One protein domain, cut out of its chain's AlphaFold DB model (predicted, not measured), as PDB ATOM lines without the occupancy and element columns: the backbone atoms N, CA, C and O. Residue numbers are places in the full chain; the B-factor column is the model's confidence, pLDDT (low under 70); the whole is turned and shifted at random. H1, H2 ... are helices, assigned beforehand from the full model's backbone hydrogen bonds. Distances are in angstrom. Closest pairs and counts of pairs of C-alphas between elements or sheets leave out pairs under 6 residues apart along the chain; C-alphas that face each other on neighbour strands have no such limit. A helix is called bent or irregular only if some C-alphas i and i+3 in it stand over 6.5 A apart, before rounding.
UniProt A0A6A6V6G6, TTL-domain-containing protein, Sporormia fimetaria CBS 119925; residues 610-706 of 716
ATOM      1  N   ALA A 610     165.418 148.490  83.982       75.88
ATOM      2  CA  ALA A 610     165.705 148.588  85.414       75.88
ATOM      3  C   ALA A 610     164.461 148.327  86.281       75.88
ATOM      4  O   ALA A 610     164.542 147.596  87.273       75.88
ATOM      5  N   TYR A 611     163.298 148.834  85.871       73.94
ATOM      6  CA  TYR A 611     162.024 148.636  86.562       73.94
ATOM      7  C   TYR A 611     161.647 147.153  86.663       73.94
ATOM      8  O   TYR A 611     161.343 146.634  87.745       73.94
ATOM      9  N   TYR A 612     161.719 146.426  85.542       80.44
ATOM     10  CA  TYR A 612     161.380 145.002  85.506       80.44
ATOM     11  C   TYR A 612     162.348 144.157  86.325       80.44
ATOM     12  O   TYR A 612     161.917 143.267  87.062       80.44
ATOM     13  N   LEU A 613     163.648 144.441  86.224       84.31
ATOM     14  CA  LEU A 613     164.676 143.733  86.984       84.31
ATOM     15  C   LEU A 613     164.488 143.935  88.493       84.31
ATOM     16  O   LEU A 613     164.487 142.955  89.241       84.31
ATOM     17  N   THR A 614     164.227 145.166  88.925       78.44
ATOM     18  CA  THR A 614     163.991 145.500  90.337       78.44
ATOM     19  C   THR A 614     162.741 144.803  90.876       78.44
ATOM     20  O   THR A 614     162.768 144.196  91.949       78.44
ATOM     21  N   ARG A 615     161.645 144.771  90.106       80.81
ATOM     22  CA  ARG A 615     160.423 144.048  90.500       80.81
ATOM     23  C   ARG A 615     160.609 142.540  90.552       80.81
ATOM     24  O   ARG A 615     160.153 141.912  91.507       80.81
ATOM     25  N   LEU A 616     161.285 141.945  89.570       85.38
ATOM     26  CA  LEU A 616     161.612 140.517  89.602       85.38
ATOM     27  C   LEU A 616     162.415 140.168  90.862       85.38
ATOM     28  O   LEU A 616     162.151 139.144  91.503       85.38
ATOM     29  N   GLN A 617     163.332 141.044  91.269       84.69
ATOM     30  CA  GLN A 617     164.085 140.892  92.506       84.69
ATOM     31  C   GLN A 617     163.197 141.042  93.760       84.69
ATOM     32  O   GLN A 617     163.248 140.182  94.643       84.69
ATOM     33  N   LYS A 618     162.329 142.064  93.831       83.12
ATOM     34  CA  LYS A 618     161.392 142.301  94.953       83.12
ATOM     35  C   LYS A 618     160.424 141.126  95.132       83.12
ATOM     36  O   LYS A 618     160.411 140.487  96.184       83.12
ATOM     37  N   TYR A 619     159.676 140.771  94.085       84.25
ATOM     38  CA  TYR A 619     158.614 139.759  94.151       84.25
ATOM     39  C   TYR A 619     159.129 138.325  94.312       84.25
ATOM     40  O   TYR A 619     158.454 137.504  94.939       84.25
ATOM     41  N   SER A 620     160.329 138.007  93.814       88.94
ATOM     42  CA  SER A 620     160.936 136.693  94.071       88.94
ATOM     43  C   SER A 620     161.160 136.448  95.569       88.94
ATOM     44  O   SER A 620     161.012 135.313  96.027       88.94
ATOM     45  N   THR A 621     161.380 137.500  96.363       85.38
ATOM     46  CA  THR A 621     161.590 137.413  97.818       85.38
ATOM     47  C   THR A 621     160.363 136.879  98.573       85.38
ATOM     48  O   THR A 621     160.516 136.127  99.540       85.38
ATOM     49  N   TYR A 622     159.141 137.168  98.105       85.69
ATOM     50  CA  TYR A 622     157.909 136.737  98.786       85.69
ATOM     51  C   TYR A 622     157.729 135.219  98.838       85.69
ATOM     52  O   TYR A 622     157.189 134.666  99.804       85.69
ATOM     53  N   THR A 623     158.212 134.519  97.814       84.56
ATOM     54  CA  THR A 623     158.149 133.054  97.766       84.56
ATOM     55  C   THR A 623     159.032 132.419  98.847       84.56
ATOM     56  O   THR A 623     158.581 131.509  99.547       84.56
ATOM     57  N   PHE A 624     160.226 132.975  99.089       81.88
ATOM     58  CA  PHE A 624     161.112 132.555 100.175       81.88
ATOM     59  C   PHE A 624     160.513 132.807 101.540       81.88
ATOM     60  O   PHE A 624     160.590 131.933 102.404       81.88
ATOM     61  N   THR A 625     159.919 133.980 101.751       84.25
ATOM     62  CA  THR A 625     159.300 134.305 103.038       84.25
ATOM     63  C   THR A 625     158.132 133.372 103.329       84.25
ATOM     64  O   THR A 625     158.022 132.873 104.447       84.25
ATOM     65  N   LEU A 626     157.318 133.044 102.319       84.12
ATOM     66  CA  LEU A 626     156.212 132.102 102.467       84.12
ATOM     67  C   LEU A 626     156.712 130.682 102.767       84.12
ATOM     68  O   LEU A 626     156.236 130.043 103.707       84.12
ATOM     69  N   PHE A 627     157.696 130.190 102.008       83.94
ATOM     70  CA  PHE A 627     158.290 128.873 102.239       83.94
ATOM     71  C   PHE A 627     158.946 128.782 103.623       83.94
ATOM     72  O   PHE A 627     158.732 127.810 104.349       83.94
ATOM     73  N   THR A 628     159.686 129.817 104.024       85.06
ATOM     74  CA  THR A 628     160.338 129.911 105.336       85.06
ATOM     75  C   THR A 628     159.310 129.948 106.459       85.06
ATOM     76  O   THR A 628     159.469 129.227 107.440       85.06
ATOM     77  N   ALA A 629     158.225 130.714 106.316       87.50
ATOM     78  CA  ALA A 629     157.147 130.760 107.298       87.50
ATOM     79  C   ALA A 629     156.467 129.393 107.455       87.50
ATOM     80  O   ALA A 629     156.280 128.928 108.582       87.50
ATOM     81  N   MET A 630     156.158 128.707 106.347       83.94
ATOM     82  CA  MET A 630     155.620 127.342 106.386       83.94
ATOM     83  C   MET A 630     156.599 126.372 107.053       83.94
ATOM     84  O   MET A 630     156.201 125.578 107.907       83.94
ATOM     85  N   HIS A 631     157.888 126.471 106.717       85.62
ATOM     86  CA  HIS A 631     158.927 125.614 107.274       85.62
ATOM     87  C   HIS A 631     159.102 125.831 108.772       85.62
ATOM     88  O   HIS A 631     158.994 124.875 109.530       85.62
ATOM     89  N   LEU A 632     159.266 127.078 109.214       88.00
ATOM     90  CA  LEU A 632     159.391 127.437 110.622       88.00
ATOM     91  C   LEU A 632     158.142 127.041 111.420       88.00
ATOM     92  O   LEU A 632     158.249 126.525 112.536       88.00
ATOM     93  N   THR A 633     156.954 127.224 110.839       87.69
ATOM     94  CA  THR A 633     155.699 126.816 111.478       87.69
ATOM     95  C   THR A 633     155.697 125.316 111.751       87.69
ATOM     96  O   THR A 633     155.397 124.870 112.858       87.69
ATOM     97  N   ASN A 634     156.091 124.534 110.754       85.88
ATOM     98  CA  ASN A 634     155.994 123.086 110.780       85.88
ATOM     99  C   ASN A 634     157.130 122.403 111.562       85.88
ATOM    100  O   ASN A 634     156.888 121.424 112.264       85.88
ATOM    101  N   THR A 635     158.356 122.925 111.486       84.69
ATOM    102  CA  THR A 635     159.534 122.334 112.146       84.69
ATOM    103  C   THR A 635     159.814 122.907 113.530       84.69
ATOM    104  O   THR A 635     160.472 122.242 114.325       84.69
ATOM    105  N   SER A 636     159.315 124.111 113.839       88.56
ATOM    106  CA  SER A 636     159.608 124.797 115.105       88.56
ATOM    107  C   SER A 636     158.351 125.104 115.923       88.56
ATOM    108  O   SER A 636     158.247 124.635 117.056       88.56
ATOM    109  N   LEU A 637     157.367 125.835 115.378       88.88
ATOM    110  CA  LEU A 637     156.179 126.238 116.153       88.88
ATOM    111  C   LEU A 637     155.284 125.059 116.544       88.88
ATOM    112  O   LEU A 637     154.891 124.967 117.703       88.88
ATOM    113  N   ILE A 638     154.953 124.157 115.616       87.88
ATOM    114  CA  ILE A 638     154.071 123.014 115.901       87.88
ATOM    115  C   ILE A 638     154.691 122.075 116.958       87.88
ATOM    116  O   ILE A 638     153.993 121.742 117.925       87.88
ATOM    117  N   PRO A 639     155.983 121.696 116.871       88.31
ATOM    118  CA  PRO A 639     156.643 120.944 117.938       88.31
ATOM    119  C   PRO A 639     156.669 121.658 119.285       88.31
ATOM    120  O   PRO A 639     156.441 121.031 120.323       88.31
ATOM    121  N   LEU A 640     156.877 122.976 119.276       89.75
ATOM    122  CA  LEU A 640     156.870 123.788 120.489       89.75
ATOM    123  C   LEU A 640     155.476 123.855 121.137       89.75
ATOM    124  O   LEU A 640     155.365 123.787 122.364       89.75
ATOM    125  N   LEU A 641     154.417 123.972 120.330       89.50
ATOM    126  CA  LEU A 641     153.036 124.118 120.795       89.50
ATOM    127  C   LEU A 641     152.460 122.793 121.309       89.50
ATOM    128  O   LEU A 641     151.838 122.747 122.368       89.50
ATOM    129  N   THR A 642     152.681 121.708 120.566       88.38
ATOM    130  CA  THR A 642     152.143 120.383 120.913       88.38
ATOM    131  C   THR A 642     152.935 119.706 122.032       88.38
ATOM    132  O   THR A 642     152.402 118.814 122.692       88.38
ATOM    133  N   ARG A 643     154.200 120.111 122.257       87.94
ATOM    134  CA  ARG A 643     155.130 119.542 123.256       87.94
ATOM    135  C   ARG A 643     155.202 118.007 123.218       87.94
ATOM    136  O   ARG A 643     155.517 117.362 124.216       87.94
ATOM    137  N   SER A 644     154.879 117.421 122.068       87.06
ATOM    138  CA  SER A 644     154.676 115.989 121.884       87.06
ATOM    139  C   SER A 644     155.120 115.607 120.478       87.06
ATOM    140  O   SER A 644     154.547 116.041 119.476       87.06
ATOM    141  N   VAL A 645     156.164 114.779 120.412       81.62
ATOM    142  CA  VAL A 645     156.736 114.289 119.150       81.62
ATOM    143  C   VAL A 645     155.707 113.492 118.329       81.62
ATOM    144  O   VAL A 645     155.601 113.753 117.130       81.62
ATOM    145  N   PRO A 646     154.890 112.586 118.914       84.81
ATOM    146  CA  PRO A 646     153.876 111.851 118.154       84.81
ATOM    147  C   PRO A 646     152.789 112.739 117.529       84.81
ATOM    148  O   PRO A 646     152.388 112.500 116.392       84.81
ATOM    149  N   GLU A 647     152.334 113.767 118.252       82.31
ATOM    150  CA  GLU A 647     151.328 114.729 117.768       82.31
ATOM    151  C   GLU A 647     151.898 115.608 116.647       82.31
ATOM    152  O   GLU A 647     151.304 115.709 115.575       82.31
ATOM    153  N   SER A 648     153.107 116.146 116.836       83.38
ATOM    154  CA  SER A 648     153.818 116.934 115.817       83.38
ATOM    155  C   SER A 648     154.006 116.170 114.509       83.38
ATOM    156  O   SER A 648     153.886 116.736 113.422       83.38
ATOM    157  N   ASN A 649     154.280 114.865 114.600       83.50
ATOM    158  CA  ASN A 649     154.568 114.035 113.438       83.50
ATOM    159  C   ASN A 649     153.364 113.919 112.486       83.50
ATOM    160  O   ASN A 649     153.550 113.816 111.277       83.50
ATOM    161  N   ARG A 650     152.122 114.001 112.988       84.06
ATOM    162  CA  ARG A 650     150.923 114.022 112.126       84.06
ATOM    163  C   ARG A 650     150.873 115.269 111.245       84.06
ATOM    164  O   ARG A 650     150.534 115.157 110.069       84.06
ATOM    165  N   TYR A 651     151.233 116.426 111.792       80.69
ATOM    166  CA  TYR A 651     151.278 117.688 111.050       80.69
ATOM    167  C   TYR A 651     152.449 117.718 110.057       80.69
ATOM    168  O   TYR A 651     152.250 118.057 108.891       80.69
ATOM    169  N   LEU A 652     153.626 117.230 110.467       79.12
ATOM    170  CA  LEU A 652     154.785 117.067 109.582       79.12
ATOM    171  C   LEU A 652     154.454 116.168 108.378       79.12
ATOM    172  O   LEU A 652     154.772 116.507 107.238       79.12
ATOM    173  N   LEU A 653     153.750 115.056 108.599       81.62
ATOM    174  CA  LEU A 653     153.318 114.158 107.524       81.62
ATOM    175  C   LEU A 653     152.324 114.815 106.558       81.62
ATOM    176  O   LEU A 653     152.374 114.523 105.364       81.62
ATOM    177  N   LEU A 654     151.468 115.720 107.043       80.31
ATOM    178  CA  LEU A 654     150.509 116.449 106.208       80.31
ATOM    179  C   LEU A 654     151.208 117.406 105.231       80.31
ATOM    180  O   LEU A 654     150.766 117.586 104.101       80.31
ATOM    181  N   THR A 655     152.332 117.987 105.656       76.69
ATOM    182  CA  THR A 655     153.133 118.907 104.830       76.69
ATOM    183  C   THR A 655     154.134 118.213 103.901       76.69
ATOM    184  O   THR A 655     154.692 118.840 103.002       76.69
ATOM    185  N   ARG A 656     154.361 116.907 104.082       76.25
ATOM    186  CA  ARG A 656     155.334 116.105 103.324       76.25
ATOM    187  C   ARG A 656     155.211 116.237 101.795       76.25
ATOM    188  O   ARG A 656     156.257 116.337 101.155       76.25
ATOM    189  N   PRO A 657     154.006 116.299 101.188       76.19
ATOM    190  CA  PRO A 657     153.869 116.500  99.745       76.19
ATOM    191  C   PRO A 657     154.428 117.840  99.247       76.19
ATOM    192  O   PRO A 657     154.890 117.909  98.115       76.19
ATOM    193  N   TYR A 658     154.433 118.885 100.080       69.88
ATOM    194  CA  TYR A 658     154.959 120.204  99.710       69.88
ATOM    195  C   TYR A 658     156.493 120.245  99.716       69.88
ATOM    196  O   TYR A 658     157.079 120.940  98.896       69.88
ATOM    197  N   TYR A 659     157.142 119.470 100.592       72.62
ATOM    198  CA  TYR A 659     158.608 119.391 100.674       72.62
ATOM    199  C   TYR A 659     159.225 118.295  99.797       72.62
ATOM    200  O   TYR A 659     160.403 118.367  99.486       72.62
ATOM    201  N   GLN A 660     158.465 117.253  99.441       73.81
ATOM    202  CA  GLN A 660     158.976 116.092  98.691       73.81
ATOM    203  C   GLN A 660     158.408 115.984  97.272       73.81
ATOM    204  O   GLN A 660     158.687 115.017  96.563       73.81
ATOM    205  N   SER A 661     157.591 116.950  96.849       79.06
ATOM    206  CA  SER A 661     157.170 117.053  95.456       79.06
ATOM    207  C   SER A 661     158.361 117.453  94.591       79.06
ATOM    208  O   SER A 661     159.022 118.453  94.858       79.06
ATOM    209  N   LEU A 662     158.563 116.712  93.500       75.19
ATOM    210  CA  LEU A 662     159.585 116.986  92.485       75.19
ATOM    211  C   LEU A 662     159.450 118.372  91.835       75.19
ATOM    212  O   LEU A 662     160.386 118.830  91.191       75.19
ATOM    213  N   LEU A 663     158.293 119.027  91.974       77.00
ATOM    214  CA  LEU A 663     158.008 120.328  91.366       77.00
ATOM    215  C   LEU A 663     157.898 121.462  92.390       77.00
ATOM    216  O   LEU A 663     158.179 122.605  92.051       77.00
ATOM    217  N   ALA A 664     157.500 121.171  93.631       73.50
ATOM    218  CA  ALA A 664     157.192 122.215  94.609       73.50
ATOM    219  C   ALA A 664     158.444 122.952  95.103       73.50
ATOM    220  O   ALA A 664     158.441 124.178  95.166       73.50
ATOM    221  N   GLU A 665     159.521 122.226  95.410       74.56
ATOM    222  CA  GLU A 665     160.780 122.830  95.863       74.56
ATOM    223  C   GLU A 665     161.463 123.651  94.750       74.56
ATOM    224  O   GLU A 665     161.789 124.817  94.998       74.56
ATOM    225  N   PRO A 666     161.606 123.150  93.503       82.38
ATOM    226  CA  PRO A 666     162.126 123.971  92.417       82.38
ATOM    227  C   PRO A 666     161.296 125.229  92.151       82.38
ATOM    228  O   PRO A 666     161.865 126.280  91.886       82.38
ATOM    229  N   LEU A 667     159.968 125.151  92.247       82.12
ATOM    230  CA  LEU A 667     159.082 126.268  91.920       82.12
ATOM    231  C   LEU A 667     158.998 127.331  93.024       82.12
ATOM    232  O   LEU A 667     158.890 128.512  92.715       82.12
ATOM    233  N   LEU A 668     159.055 126.931  94.297       77.62
ATOM    234  CA  LEU A 668     158.940 127.852  95.437       77.62
ATOM    235  C   LEU A 668     160.284 128.368  95.954       77.62
ATOM    236  O   LEU A 668     160.305 129.370  96.660       77.62
ATOM    237  N   VAL A 669     161.387 127.679  95.641       80.81
ATOM    238  CA  VAL A 669     162.715 127.999  96.181       80.81
ATOM    239  C   VAL A 669     163.733 128.190  95.062       80.81
ATOM    240  O   VAL A 669     164.326 129.259  94.965       80.81
ATOM    241  N   ALA A 670     163.940 127.203  94.182       85.44
ATOM    242  CA  ALA A 670     165.039 127.283  93.211       85.44
ATOM    243  C   ALA A 670     164.819 128.353  92.128       85.44
ATOM    244  O   ALA A 670     165.712 129.159  91.879       85.44
ATOM    245  N   ILE A 671     163.636 128.390  91.504       88.75
ATOM    246  CA  ILE A 671     163.288 129.363  90.461       88.75
ATOM    247  C   ILE A 671     163.338 130.784  91.026       88.75
ATOM    248  O   ILE A 671     164.102 131.580  90.486       88.75
ATOM    249  N   PRO A 672     162.651 131.111  92.139       88.31
ATOM    250  CA  PRO A 672     162.760 132.439  92.723       88.31
ATOM    251  C   PRO A 672     164.193 132.814  93.118       88.31
ATOM    252  O   PRO A 672     164.531 133.989  93.073       88.31
ATOM    253  N   LEU A 673     165.059 131.846  93.453       86.69
ATOM    254  CA  LEU A 673     166.424 132.123  93.936       86.69
ATOM    255  C   LEU A 673     167.283 132.546  92.767       86.69
ATOM    256  O   LEU A 673     167.980 133.556  92.821       86.69
ATOM    257  N   VAL A 674     167.190 131.764  91.695       90.12
ATOM    258  CA  VAL A 674     167.837 132.072  90.430       90.12
ATOM    259  C   VAL A 674     167.309 133.398  89.903       90.12
ATOM    260  O   VAL A 674     168.119 134.242  89.541       90.12
ATOM    261  N   THR A 675     165.995 133.637  89.928       90.12
ATOM    262  CA  THR A 675     165.410 134.919  89.512       90.12
ATOM    263  C   THR A 675     165.931 136.080  90.357       90.12
ATOM    264  O   THR A 675     166.347 137.079  89.782       90.12
ATOM    265  N   HIS A 676     165.980 135.959  91.686       90.31
ATOM    266  CA  HIS A 676     166.468 137.010  92.585       90.31
ATOM    267  C   HIS A 676     167.946 137.339  92.339       90.31
ATOM    268  O   HIS A 676     168.318 138.498  92.176       90.31
ATOM    269  N   VAL A 677     168.800 136.313  92.267       89.12
ATOM    270  CA  VAL A 677     170.240 136.499  92.047       89.12
ATOM    271  C   VAL A 677     170.511 137.006  90.631       89.12
ATOM    272  O   VAL A 677     171.292 137.939  90.459       89.12
ATOM    273  N   ALA A 678     169.865 136.433  89.614       90.12
ATOM    274  CA  ALA A 678     170.071 136.827  88.224       90.12
ATOM    275  C   ALA A 678     169.574 138.250  87.952       90.12
ATOM    276  O   ALA A 678     170.286 139.005  87.298       90.12
ATOM    277  N   SER A 679     168.406 138.635  88.479       88.06
ATOM    278  CA  SER A 679     167.887 140.004  88.341       88.06
ATOM    279  C   SER A 679     168.787 141.025  89.032       88.06
ATOM    280  O   SER A 679     169.160 142.008  88.398       88.06
ATOM    281  N   GLY A 680     169.244 140.757  90.260       83.75
ATOM    282  CA  GLY A 680     170.173 141.647  90.962       83.75
ATOM    283  C   GLY A 680     171.541 141.767  90.276       83.75
ATOM    284  O   GLY A 680     172.127 142.848  90.229       83.75
ATOM    285  N   VAL A 681     172.060 140.677  89.699       85.88
ATOM    286  CA  VAL A 681     173.290 140.717  88.889       85.88
ATOM    287  C   VAL A 681     173.064 141.512  87.602       85.88
ATOM    288  O   VAL A 681     173.874 142.379  87.279       85.88
ATOM    289  N   ALA A 682     171.965 141.261  86.890       87.06
ATOM    290  CA  ALA A 682     171.616 141.969  85.662       87.06
ATOM    291  C   ALA A 682     171.433 143.475  85.901       87.06
ATOM    292  O   ALA A 682     171.983 144.266  85.140       87.06
ATOM    293  N   LEU A 683     170.765 143.872  86.988       82.25
ATOM    294  CA  LEU A 683     170.566 145.275  87.361       82.25
ATOM    295  C   LEU A 683     171.905 145.992  87.578       82.25
ATOM    296  O   LEU A 683     172.116 147.090  87.072       82.25
ATOM    297  N   ARG A 684     172.867 145.337  88.243       82.81
ATOM    298  CA  ARG A 684     174.223 145.888  88.429       82.81
ATOM    299  C   ARG A 684     174.981 146.050  87.116       82.81
ATOM    300  O   ARG A 684     175.701 147.033  86.950       82.81
ATOM    301  N   PHE A 685     174.862 145.092  86.198       84.31
ATOM    302  CA  PHE A 685     175.477 145.210  84.874       84.31
ATOM    303  C   PHE A 685     174.817 146.306  84.035       84.31
ATOM    304  O   PHE A 685     175.529 147.037  83.350       84.31
ATOM    305  N   TYR A 686     173.494 146.443  84.124       81.38
ATOM    306  CA  TYR A 686     172.724 147.473  83.436       81.38
ATOM    307  C   TYR A 686     173.101 148.879  83.918       81.38
ATOM    308  O   TYR A 686     173.627 149.653  83.120       81.38
ATOM    309  N   ARG A 687     173.001 149.153  85.230       80.81
ATOM    310  CA  ARG A 687     173.416 150.432  85.844       80.81
ATOM    311  C   ARG A 687     174.872 150.774  85.534       80.81
ATOM    312  O   ARG A 687     175.215 151.912  85.234       80.81
ATOM    313  N   ARG A 688     175.765 149.773  85.540       79.75
ATOM    314  CA  ARG A 688     177.165 149.969  85.131       79.75
ATOM    315  C   ARG A 688     177.276 150.364  83.660       79.75
ATOM    316  O   ARG A 688     178.072 151.243  83.347       79.75
ATOM    317  N   ARG A 689     176.557 149.700  82.750       80.69
ATOM    318  CA  ARG A 689     176.593 150.030  81.315       80.69
ATOM    319  C   ARG A 689     176.093 151.456  81.085       80.69
ATOM    320  O   ARG A 689     176.751 152.184  80.348       80.69
ATOM    321  N   GLN A 690     175.008 151.852  81.749       75.94
ATOM    322  CA  GLN A 690     174.487 153.218  81.683       75.94
ATOM    323  C   GLN A 690     175.498 154.241  82.211       75.94
ATOM    324  O   GLN A 690     175.837 155.181  81.494       75.94
ATOM    325  N   ALA A 691     176.066 154.012  83.399       73.31
ATOM    326  CA  ALA A 691     177.107 154.876  83.953       73.31
ATOM    327  C   ALA A 691     178.297 155.023  82.988       73.31
ATOM    328  O   ALA A 691     178.718 156.134  82.691       73.31
ATOM    329  N   LEU A 692     178.810 153.922  82.428       78.00
ATOM    330  CA  LEU A 692     179.924 153.968  81.470       78.00
ATOM    331  C   LEU A 692     179.583 154.753  80.192       78.00
ATOM    332  O   LEU A 692     180.439 155.487  79.704       78.00
ATOM    333  N   LYS A 693     178.357 154.611  79.663       74.56
ATOM    334  CA  LYS A 693     177.880 155.362  78.486       74.56
ATOM    335  C   LYS A 693     177.823 156.865  78.790       74.56
ATOM    336  O   LYS A 693     178.252 157.665  77.969       74.56
ATOM    337  N   ARG A 694     177.356 157.240  79.984       69.88
ATOM    338  CA  ARG A 694     177.193 158.642  80.408       69.88
ATOM    339  C   ARG A 694     178.508 159.330  80.791       69.88
ATOM    340  O   ARG A 694     178.677 160.503  80.488       69.88
ATOM    341  N   TYR A 695     179.462 158.610  81.382       72.56
ATOM    342  CA  TYR A 695     180.807 159.131  81.672       72.56
ATOM    343  C   TYR A 695     181.734 159.163  80.440       72.56
ATOM    344  O   TYR A 695     182.924 159.423  80.589       72.56
ATOM    345  N   GLY A 696     181.220 158.883  79.233       68.25
ATOM    346  CA  GLY A 696     182.006 158.931  77.996       68.25
ATOM    347  C   GLY A 696     183.141 157.907  77.943       68.25
ATOM    348  O   GLY A 696     184.117 158.108  77.228       68.25
ATOM    349  N   ALA A 697     183.044 156.809  78.704       68.81
ATOM    350  CA  ALA A 697     184.076 155.777  78.765       68.81
ATOM    351  C   ALA A 697     184.009 154.865  77.526       68.81
ATOM    352  O   ALA A 697     183.590 153.695  77.583       68.81
ATOM    353  N   GLU A 698     184.399 155.424  76.382       63.62
ATOM    354  CA  GLU A 698     184.495 154.719  75.107       63.62
ATOM    355  C   GLU A 698     185.655 153.715  75.133       63.62
ATOM    356  O   GLU A 698     185.493 152.567  74.699       63.62
ATOM    357  N   GLU A 699     186.777 154.082  75.760       72.44
ATOM    358  CA  GLU A 699     187.967 153.243  75.834       72.44
ATOM    359  C   GLU A 699     187.966 152.246  77.004       72.44
ATOM    360  O   GLU A 699     187.362 152.412  78.070       72.44
ATOM    361  N   ARG A 700     188.689 151.136  76.816       65.12
ATOM    362  CA  ARG A 700     188.768 150.044  77.799       65.12
ATOM    363  C   ARG A 700     189.528 150.440  79.072       65.12
ATOM    364  O   ARG A 700     189.314 149.805  80.108       65.12
ATOM    365  N   GLU A 701     190.406 151.435  78.988       66.88
ATOM    366  CA  GLU A 701     191.160 151.976  80.124       66.88
ATOM    367  C   GLU A 701     190.281 152.898  80.979       66.88
ATOM    368  O   GLU A 701     190.203 152.696  82.195       66.88
ATOM    369  N   ASP A 702     189.469 153.752  80.353       66.44
ATOM    370  CA  ASP A 702     188.490 154.604  81.040       66.44
ATOM    371  C   ASP A 702     187.456 153.777  81.812       66.44
ATOM    372  O   ASP A 702     187.178 154.032  82.985       66.44
ATOM    373  N   ARG A 703     186.981 152.672  81.221       67.69
ATOM    374  CA  ARG A 703     186.058 151.724  81.883       67.69
ATOM    375  C   ARG A 703     186.647 151.026  83.115       67.69
ATOM    376  O   ARG A 703     185.892 150.420  83.886       67.69
ATOM    377  N   ARG A 704     187.977 151.024  83.272       68.81
ATOM    378  CA  ARG A 704     188.675 150.493  84.458       68.81
ATOM    379  C   ARG A 704     188.871 151.550  85.541       68.81
ATOM    380  O   ARG A 704     188.974 151.163  86.702       68.81
ATOM    381  N   SER A 705     188.909 152.830  85.172       67.25
ATOM    382  CA  SER A 705     189.014 153.946  86.118       67.25
ATOM    383  C   SER A 705     187.720 154.154  86.916       67.25
ATOM    384  O   SER A 705     187.772 154.521  88.088       67.25
ATOM    385  N   ILE A 706     186.566 153.830  86.317       66.75
ATOM    386  CA  ILE A 706     185.254 153.965  86.954       66.75
ATOM    387  C   ILE A 706     185.029 152.801  87.943       66.75
ATOM    388  O   ILE A 706     184.968 151.630  87.530       66.75
TER     389      ILE A 706
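AT A GLANCE: This is residues 610 to 706 of the 716 residues of the protein "TTL-domain-containing protein" of Sporormia fimetaria CBS 119925 (UniProt A0A6A6V6G6). A long, thin helical hairpin: H1 is one leg, and H2 and then H3 fold back along it as a second leg broken at residues 661 to 663. Residues 641 to 646 stick out at the turn, and little H4 is near H3 at the other end. The printed part has 97 residues with four named helices, H1, H2, H3 and H4 in chain order, and no named strand; the class is all helix. It is an extended rod, with a radius of gyration of the C-alphas of 21.6 A and spans of 68 by 25 by 22 A.

IN THESE COORDINATES: The longest helix, H1, residues 610 to 642, measures 47.3 A from C-alpha 610 at (165.705, 148.588, 85.414) to C-alpha 642. It has a kink of 29 degrees near residue 633 and is only just irregular, with C-alphas 635 and 638 6.7 A apart. H2, residues 645 to 660, measures 20.7 A, has a kink of 50 degrees near residue 654 and is irregular, with C-alphas 654 and 657 7.3 A apart. H3, residues 664 to 694, measures 43.9 A to C-alpha 694 at (177.193, 158.642, 80.408); it is only just irregular, with C-alphas 668 and 671 6.8 A apart. H4, residues 702 to 705, measures 5.1 A.

HOW THE PARTS SIT: H1 and H3 touch, closest at the C-alphas of Gln 617 and His 676, 4.6 A apart, at a shallow tilt of 32 degrees, only just short of steep, opposite ways. H1, with residues 634 to 642 alone, touches H2 in a hairpin, closest at the C-alphas of Pro 639 and Ser 648, 5.3 A. H2 and H3 only just touch, only at the corner, with 3 pairs of C-alphas within 8 A, closest Tyr 658 and Ala 664, 5.9 A. H4 is close to but not clearly touching H3. O i to N i+4 pairs are within hydrogen-bond range in 23 of 29 in H1, 8 of 12 in H2 and 25 of 27 in H3; H4 is too short for such a pair.

THE WHOLE: The C-alphas of Pro 646 and Glu 699, the two farthest apart, are 68.3 A apart. The printed part has no cut and no long link. Mean pLDDT of the printed part is 80.9; residues 658, 694, 696 to 698 and 700 to 706 are under 70.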